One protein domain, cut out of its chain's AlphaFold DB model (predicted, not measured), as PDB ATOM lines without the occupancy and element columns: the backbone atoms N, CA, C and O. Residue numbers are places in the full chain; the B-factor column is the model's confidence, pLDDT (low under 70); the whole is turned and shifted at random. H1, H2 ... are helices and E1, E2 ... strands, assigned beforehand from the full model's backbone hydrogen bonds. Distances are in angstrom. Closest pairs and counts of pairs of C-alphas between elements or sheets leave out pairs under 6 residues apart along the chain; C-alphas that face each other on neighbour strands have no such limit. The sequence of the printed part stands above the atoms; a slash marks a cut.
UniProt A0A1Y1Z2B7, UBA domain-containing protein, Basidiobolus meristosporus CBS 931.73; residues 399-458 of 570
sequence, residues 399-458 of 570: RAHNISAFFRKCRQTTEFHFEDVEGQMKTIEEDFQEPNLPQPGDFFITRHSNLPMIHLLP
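AT A GLANCE: This is residues 399 to 458 of the 570 residues of the protein "UBA domain-containing protein" of Basidiobolus meristosporus CBS 931.73 (UniProt A0A1Y1Z2B7). Two helices meet near their ends to make a corner, an open L, and the second of them, H2, packs on a small strand hairpin along its E1 strand. Residues 430 to 436, of which 430 and 431 belong to H2, stick out from the rest. The printed part has 60 residues with two named helices and two named strands, in the order H1, H2, E1, E2; the sheet, E1 - E2, is antiparallel, and the class is mixed, helices and strands. The whole is only just compact, close to loose, with a radius of gyration of the C-alphas of 12.2 A and spans of 35 by 24 by 17 A.

IN THESE COORDINATES: H1, residues 401 to 411, begins with C-alpha 401 at (-41.773, 8.108, 20.253) and is 15.3 A long from first to last C-alpha. H2, residues 421 to 431, is 15.2 A long and begins with C-alpha 421 at (-35.333, 14.556, 34.106). E1, residues 443 to 446, measures 10.2 A. E2, residues 453 to 456, measures 9.7 A and ends with C-alpha 456 at (-30.026, 19.557, 19.616).

HOW THE PARTS SIT: H1 and H2 only just touch, with 3 pairs of C-alphas within 8 A; the closest C-alphas are those of Cys 410 and Val 421, 6.8 A apart. They run opposite ways at a steep tilt of 67 degrees, only just short of about perpendicular. The closest C-alphas of H2 and E1 are those of Gln 424 and Thr 446, 6.8 A apart. E1 and E2 form a hairpin, antiparallel at 161 degrees, with N 455 and O 444 at 2.8 A and N 444 and O 455 at 3.0 A, within hydrogen-bond range. H1 is apart from both strands, and H2 is apart from E2. In H1 and H2 every O i to N i+4 pair is within hydrogen-bond range.

THE WHOLE: The two C-alphas farthest apart, those of Gln 412 and Pro 435, are 35.3 A apart. The printed part has no cut. The link from H2 to E1, 11 residues, is long. The mean pLDDT of the printed part is 71.4, and residues 399 to 408, 434 and 449 to 458 are under 70.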
ATOM      1  N   ARG A 399     -43.838  14.793  22.298       39.91
ATOM      2  CA  ARG A 399     -44.725  13.695  21.858       39.91
ATOM      3  C   ARG A 399     -44.055  12.681  20.923       39.91
ATOM      4  O   ARG A 399     -44.728  11.799  20.395       39.91
ATOM      5  N   ALA A 400     -42.755  12.808  20.681       41.34
ATOM      6  CA  ALA A 400     -42.041  11.940  19.763       41.34
ATOM      7  C   ALA A 400     -41.619  10.612  20.439       41.34
ATOM      8  O   ALA A 400     -41.118  10.595  21.566       41.34
ATOM      9  N   HIS A 401     -41.863   9.490  19.756       40.50
ATOM     10  CA  HIS A 401     -41.773   8.108  20.253       40.50
ATOM     11  C   HIS A 401     -40.397   7.710  20.851       40.50
ATOM     12  O   HIS A 401     -40.321   6.814  21.693       40.50
ATOM     13  N   ASN A 402     -39.289   8.361  20.472       48.31
ATOM     14  CA  ASN A 402     -37.959   8.071  21.028       48.31
ATOM     15  C   ASN A 402     -37.619   8.934  22.250       48.31
ATOM     16  O   ASN A 402     -36.935   8.442  23.151       48.31
ATOM     17  N   ILE A 403     -38.123  10.169  22.326       51.84
ATOM     18  CA  ILE A 403     -38.023  11.003  23.530       51.84
ATOM     19  C   ILE A 403     -38.915  10.432  24.641       51.84
ATOM     20  O   ILE A 403     -38.440  10.283  25.765       51.84
ATOM     21  N   SER A 404     -40.139   9.975  24.350       50.94
ATOM     22  CA  SER A 404     -40.971   9.283  25.352       50.94
ATOM     23  C   SER A 404     -40.314   7.989  25.850       50.94
ATOM     24  O   SER A 404     -40.304   7.711  27.050       50.94
ATOM     25  N   ALA A 405     -39.662   7.230  24.963       61.19
ATOM     26  CA  ALA A 405     -38.865   6.068  25.347       61.19
ATOM     27  C   ALA A 405     -37.639   6.438  26.203       61.19
ATOM     28  O   ALA A 405     -37.257   5.656  27.077       61.19
ATOM     29  N   PHE A 406     -37.032   7.603  25.968       68.75
ATOM     30  CA  PHE A 406     -35.962   8.157  26.795       68.75
ATOM     31  C   PHE A 406     -36.470   8.554  28.184       68.75
ATOM     32  O   PHE A 406     -35.959   8.025  29.166       68.75
ATOM     33  N   PHE A 407     -37.521   9.371  28.287       69.44
ATOM     34  CA  PHE A 407     -38.127   9.746  29.570       69.44
ATOM     35  C   PHE A 407     -38.589   8.519  30.350       69.44
ATOM     36  O   PHE A 407     -38.312   8.393  31.540       69.44
ATOM     37  N   ARG A 408     -39.217   7.555  29.669       69.44
ATOM     38  CA  ARG A 408     -39.579   6.267  30.265       69.44
ATOM     39  C   ARG A 408     -38.352   5.551  30.828       69.44
ATOM     40  O   ARG A 408     -38.423   5.038  31.937       69.44
ATOM     41  N   LYS A 409     -37.225   5.530  30.109       72.31
ATOM     42  CA  LYS A 409     -35.974   4.949  30.620       72.31
ATOM     43  C   LYS A 409     -35.420   5.713  31.819       72.31
ATOM     44  O   LYS A 409     -35.041   5.058  32.780       72.31
ATOM     45  N   CYS A 410     -35.411   7.045  31.785       75.12
ATOM     46  CA  CYS A 410     -34.976   7.868  32.915       75.12
ATOM     47  C   CYS A 410     -35.834   7.595  34.157       75.12
ATOM     48  O   CYS A 410     -35.295   7.377  35.236       75.12
ATOM     49  N   ARG A 411     -37.160   7.491  33.998       74.44
ATOM     50  CA  ARG A 411     -38.092   7.130  35.082       74.44
ATOM     51  C   ARG A 411     -37.882   5.710  35.611       74.44
ATOM     52  O   ARG A 411     -38.111   5.460  36.793       74.44
ATOM     53  N   GLN A 412     -37.421   4.799  34.752       75.19
ATOM     54  CA  GLN A 412     -37.064   3.414  35.079       75.19
ATOM     55  C   GLN A 412     -35.707   3.261  35.772       75.19
ATOM     56  O   GLN A 412     -35.305   2.137  36.080       75.19
ATOM     57  N   THR A 413     -35.001   4.357  36.026       78.94
ATOM     58  CA  THR A 413     -33.717   4.368  36.722       78.94
ATOM     59  C   THR A 413     -33.749   5.350  37.883       78.94
ATOM     60  O   THR A 413     -34.540   6.289  37.901       78.94
ATOM     61  N   THR A 414     -32.884   5.123  38.865       82.31
ATOM     62  CA  THR A 414     -32.651   6.098  39.928       82.31
ATOM     63  C   THR A 414     -31.530   7.016  39.487       82.31
ATOM     64  O   THR A 414     -30.456   6.546  39.117       82.31
ATOM     65  N   GLU A 415     -31.804   8.312  39.506       82.94
ATOM     66  CA  GLU A 415     -30.786   9.330  39.309       82.94
ATOM     67  C   GLU A 415     -30.048   9.549  40.636       82.94
ATOM     68  O   GLU A 415     -30.695   9.713  41.671       82.94
ATOM     69  N   PHE A 416     -28.714   9.516  40.630       81.44
ATOM     70  CA  PHE A 416     -27.908   9.635  41.851       81.44
ATOM     71  C   PHE A 416     -27.174  10.970  41.938       81.44
ATOM     72  O   PHE A 416     -26.998  11.489  43.038       81.44
ATOM     73  N   HIS A 417     -26.759  11.535  40.801       78.25
ATOM     74  CA  HIS A 417     -25.884  12.712  40.763       78.25
ATOM     75  C   HIS A 417     -26.610  13.992  40.395       78.25
ATOM     76  O   HIS A 417     -26.166  15.080  40.760       78.25
ATOM     77  N   PHE A 418     -27.702  13.865  39.652       82.06
ATOM     78  CA  PHE A 418     -28.410  15.001  39.097       82.06
ATOM     79  C   PHE A 418     -29.833  15.097  39.651       82.06
ATOM     80  O   PHE A 418     -30.326  14.244  40.405       82.06
ATOM     81  N   GLU A 419     -30.476  16.204  39.315       81.06
ATOM     82  CA  GLU A 419     -31.918  16.341  39.439       81.06
ATOM     83  C   GLU A 419     -32.608  15.374  38.466       81.06
ATOM     84  O   GLU A 419     -32.009  14.961  37.467       81.06
ATOM     85  N   ASP A 420     -33.844  14.974  38.758       77.44
ATOM     86  CA  ASP A 420     -34.599  14.132  37.834       77.44
ATOM     87  C   ASP A 420     -34.827  14.830  36.480       77.44
ATOM     88  O   ASP A 420     -34.582  16.027  36.291       77.44
ATOM     89  N   VAL A 421     -35.216  14.044  35.476       77.25
ATOM     90  CA  VAL A 421     -35.333  14.556  34.106       77.25
ATOM     91  C   VAL A 421     -36.433  15.619  33.999       77.25
ATOM     92  O   VAL A 421     -36.316  16.544  33.198       77.25
ATOM     93  N   GLU A 422     -37.474  15.515  34.824       75.88
ATOM     94  CA  GLU A 422     -38.565  16.478  34.929       75.88
ATOM     95  C   GLU A 422     -38.103  17.831  35.488       75.88
ATOM     96  O   GLU A 422     -38.394  18.863  34.882       75.88
ATOM     97  N   GLY A 423     -37.357  17.845  36.593       78.25
ATOM     98  CA  GLY A 423     -36.807  19.052  37.207       78.25
ATOM     99  C   GLY A 423     -35.756  19.725  36.326       78.25
ATOM    100  O   GLY A 423     -35.804  20.940  36.112       78.25
ATOM    101  N   GLN A 424     -34.895  18.932  35.676       82.25
ATOM    102  CA  GLN A 424     -33.980  19.455  34.656       82.25
ATOM    103  C   GLN A 424     -34.744  20.117  33.504       82.25
ATOM    104  O   GLN A 424     -34.364  21.200  33.065       82.25
ATOM    105  N   MET A 425     -35.831  19.503  33.021       75.31
ATOM    106  CA  MET A 425     -36.636  20.080  31.942       75.31
ATOM    107  C   MET A 425     -37.354  21.354  32.380       75.31
ATOM    108  O   MET A 425     -37.405  22.309  31.615       75.31
ATOM    109  N   LYS A 426     -37.855  21.401  33.615       75.69
ATOM    110  CA  LYS A 426     -38.450  22.612  34.183       75.69
ATOM    111  C   LYS A 426     -37.436  23.757  34.241       75.69
ATOM    112  O   LYS A 426     -37.747  24.851  33.788       75.69
ATOM    113  N   THR A 427     -36.219  23.483  34.707       80.00
ATOM    114  CA  THR A 427     -35.123  24.466  34.727       80.00
ATOM    115  C   THR A 427     -34.801  24.958  33.314       80.00
ATOM    116  O   THR A 427     -34.691  26.154  33.075       80.00
ATOM    117  N   ILE A 428     -34.735  24.043  32.344       77.50
ATOM    118  CA  ILE A 428     -34.528  24.388  30.933       77.50
ATOM    119  C   ILE A 428     -35.676  25.265  30.401       77.50
ATOM    120  O   ILE A 428     -35.429  26.222  29.671       77.50
ATOM    121  N   GLU A 429     -36.930  24.965  30.752       71.94
ATOM    122  CA  GLU A 429     -38.091  25.787  30.380       71.94
ATOM    123  C   GLU A 429     -38.026  27.193  30.995       71.94
ATOM    124  O   GLU A 429     -38.446  28.156  30.354       71.94
ATOM    125  N   GLU A 430     -37.501  27.324  32.214       78.25
ATOM    126  CA  GLU A 430     -37.288  28.607  32.892       78.25
ATOM    127  C   GLU A 430     -36.158  29.422  32.246       78.25
ATOM    128  O   GLU A 430     -36.321  30.624  32.026       78.25
ATOM    129  N   ASP A 431     -35.066  28.769  31.843       76.44
ATOM    130  CA  ASP A 431     -33.951  29.405  31.130       76.44
ATOM    131  C   ASP A 431     -34.365  29.926  29.739       76.44
ATOM    132  O   ASP A 431     -33.852  30.942  29.260       76.44
ATOM    133  N   PHE A 432     -35.324  29.252  29.094       75.06
ATOM    134  CA  PHE A 432     -35.835  29.560  27.754       75.06
ATOM    135  C   PHE A 432     -37.113  30.422  27.759       75.06
ATOM    136  O   PHE A 432     -38.028  30.222  26.950       75.06
ATOM    137  N   GLN A 433     -37.180  31.413  28.649       73.19
ATOM    138  CA  GLN A 433     -38.245  32.423  28.671       73.19
ATOM    139  C   GLN A 433     -37.848  33.699  27.917       73.19
ATOM    140  O   GLN A 433     -36.668  33.987  27.734       73.19
ATOM    141  N   GLU A 434     -38.838  34.485  27.476       68.88
ATOM    142  CA  GLU A 434     -38.611  35.798  26.853       68.88
ATOM    143  C   GLU A 434     -37.705  36.673  27.743       68.88
ATOM    144  O   GLU A 434     -37.993  36.819  28.934       68.88
ATOM    145  N   PRO A 435     -36.621  37.272  27.205       72.44
ATOM    146  CA  PRO A 435     -36.280  37.426  25.780       72.44
ATOM    147  C   PRO A 435     -35.403  36.308  25.170       72.44
ATOM    148  O   PRO A 435     -35.024  36.390  24.002       72.44
ATOM    149  N   ASN A 436     -35.047  35.274  25.931       77.31
ATOM    150  CA  ASN A 436     -34.083  34.230  25.564       77.31
ATOM    151  C   ASN A 436     -34.742  33.016  24.895       77.31
ATOM    152  O   ASN A 436     -34.462  31.868  25.234       77.31
ATOM    153  N   LEU A 437     -35.639  33.248  23.936       75.56
ATOM    154  CA  LEU A 437     -36.305  32.147  23.248       75.56
ATOM    155  C   LEU A 437     -35.310  31.287  22.443       75.56
ATOM    156  O   LEU A 437     -34.500  31.839  21.687       75.56
ATOM    157  N   PRO A 438     -35.434  29.949  22.509       75.38
ATOM    158  CA  PRO A 438     -34.541  29.036  21.816       75.38
ATOM    159  C   PRO A 438     -34.691  29.167  20.301       75.38
ATOM    160  O   PRO A 438     -35.806  29.214  19.767       75.38
ATOM    161  N   GLN A 439     -33.560  29.174  19.602       79.19
ATOM    162  CA  GLN A 439     -33.480  29.255  18.150       79.19
ATOM    163  C   GLN A 439     -33.089  27.901  17.538       79.19
ATOM    164  O   GLN A 439     -32.445  27.071  18.186       79.19
ATOM    165  N   PRO A 440     -33.442  27.639  16.265       77.00
ATOM    166  CA  PRO A 440     -32.926  26.478  15.552       77.00
ATOM    167  C   PRO A 440     -31.394  26.428  15.608       77.00
ATOM    168  O   PRO A 440     -30.729  27.429  15.351       77.00
ATOM    169  N   GLY A 441     -30.828  25.258  15.908       76.31
ATOM    170  CA  GLY A 441     -29.385  25.091  16.097       76.31
ATOM    171  C   GLY A 441     -28.889  25.334  17.524       76.31
ATOM    172  O   GLY A 441     -27.755  24.956  17.819       76.31
ATOM    173  N   ASP A 442     -29.711  25.879  18.420       82.19
ATOM    174  CA  ASP A 442     -29.409  25.846  19.851       82.19
ATOM    175  C   ASP A 442     -29.502  24.409  20.377       82.19
ATOM    176  O   ASP A 442     -30.070  23.515  19.745       82.19
ATOM    177  N   PHE A 443     -28.901  24.144  21.530       83.31
ATOM    178  CA  PHE A 443     -28.945  22.829  22.158       83.31
ATOM    179  C   PHE A 443     -28.915  22.975  23.672       83.31
ATOM    180  O   PHE A 443     -28.418  23.965  24.205       83.31
ATOM    181  N   PHE A 444     -29.399  21.947  24.356       81.81
ATOM    182  CA  PHE A 444     -29.286  21.815  25.801       81.81
ATOM    183  C   PHE A 444     -28.778  20.419  26.160       81.81
ATOM    184  O   PHE A 444     -28.771  19.496  25.339       81.81
ATOM    185  N   ILE A 445     -28.302  20.261  27.391       81.31
ATOM    186  CA  ILE A 445     -27.743  19.002  27.885       81.31
ATOM    187  C   ILE A 445     -28.542  18.580  29.106       81.31
ATOM    188  O   ILE A 445     -28.654  19.339  30.062       81.31
ATOM    189  N   THR A 446     -29.041  17.348  29.087       78.25
ATOM    190  CA  THR A 446     -29.575  16.699  30.288       78.25
ATOM    191  C   THR A 446     -28.533  15.732  30.827       78.25
ATOM    192  O   THR A 446     -27.948  14.951  30.065       78.25
ATOM    193  N   ARG A 447     -28.297  15.778  32.132       80.31
ATOM    194  CA  ARG A 447     -27.283  14.981  32.820       80.31
ATOM    195  C   ARG A 447     -27.958  13.809  33.521       80.31
ATOM    196  O   ARG A 447     -28.957  14.015  34.198       80.31
ATOM    197  N   HIS A 448     -27.409  12.606  33.354       77.19
ATOM    198  CA  HIS A 448     -27.942  11.390  33.972       77.19
ATOM    199  C   HIS A 448     -26.811  10.504  34.486       77.19
ATOM    200  O   HIS A 448     -25.794  10.365  33.793       77.19
ATOM    201  N   SER A 449     -26.998   9.863  35.640       69.69
ATOM    202  CA  SER A 449     -26.197   8.730  36.112       69.69
ATOM    203  C   SER A 449     -26.214   7.638  35.034       69.69
ATOM    204  O   SER A 449     -27.182   6.888  34.926       69.69
ATOM    205  N   ASN A 450     -25.152   7.558  34.222       59.19
ATOM    206  CA  ASN A 450     -24.901   6.605  33.119       59.19
ATOM    207  C   ASN A 450     -25.318   6.983  31.689       59.19
ATOM    208  O   ASN A 450     -25.000   6.223  30.773       59.19
ATOM    209  N   LEU A 451     -25.986   8.114  31.445       61.72
ATOM    210  CA  LEU A 451     -26.435   8.487  30.091       61.72
ATOM    211  C   LEU A 451     -26.472  10.013  29.882       61.72
ATOM    212  O   LEU A 451     -27.557  10.575  29.735       61.72
ATOM    213  N   PRO A 452     -25.330  10.724  29.840       57.53
ATOM    214  CA  PRO A 452     -25.353  12.131  29.452       57.53
ATOM    215  C   PRO A 452     -25.902  12.254  28.023       57.53
ATOM    216  O   PRO A 452     -25.371  11.654  27.086       57.53
ATOM    217  N   MET A 453     -26.987  13.015  27.857       65.81
ATOM    218  CA  MET A 453     -27.660  13.189  26.569       65.81
ATOM    219  C   MET A 453     -27.697  14.658  26.168       65.81
ATOM    220  O   MET A 453     -28.054  15.535  26.955       65.81
ATOM    221  N   ILE A 454     -27.320  14.905  24.916       62.28
ATOM    222  CA  ILE A 454     -27.315  16.227  24.296       62.28
ATOM    223  C   ILE A 454     -28.528  16.315  23.374       62.28
ATOM    224  O   ILE A 454     -28.681  15.496  22.466       62.28
ATOM    225  N   HIS A 455     -29.368  17.321  23.598       69.31
ATOM    226  CA  HIS A 455     -30.585  17.568  22.834       69.31
ATOM    227  C   HIS A 455     -30.364  18.778  21.932       69.31
ATOM    228  O   HIS A 455     -30.273  19.911  22.398       69.31
ATOM    229  N   LEU A 456     -30.227  18.525  20.632       63.56
ATOM    230  CA  LEU A 456     -30.026  19.557  19.616       63.56
ATOM    231  C   LEU A 456     -31.380  20.011  19.068       63.56
ATOM    232  O   LEU A 456     -32.136  19.172  18.576       63.56
ATOM    233  N   LEU A 457     -31.669  21.314  19.113       65.06
ATOM    234  CA  LEU A 457     -32.928  21.880  18.635       65.06
ATOM    235  C   LEU A 457     -32.920  21.962  17.104       65.06
ATOM    236  O   LEU A 457     -32.151  22.727  16.509       65.06
ATOM    237  N   PRO A 458     -33.751  21.152  16.436       63.72
ATOM    238  CA  PRO A 458     -33.729  21.046  14.993       63.72
ATOM    239  C   PRO A 458     -34.490  22.204  14.345       63.72
ATOM    240  O   PRO A 458     -35.486  22.700  14.870       63.72
TER     241      PRO A 458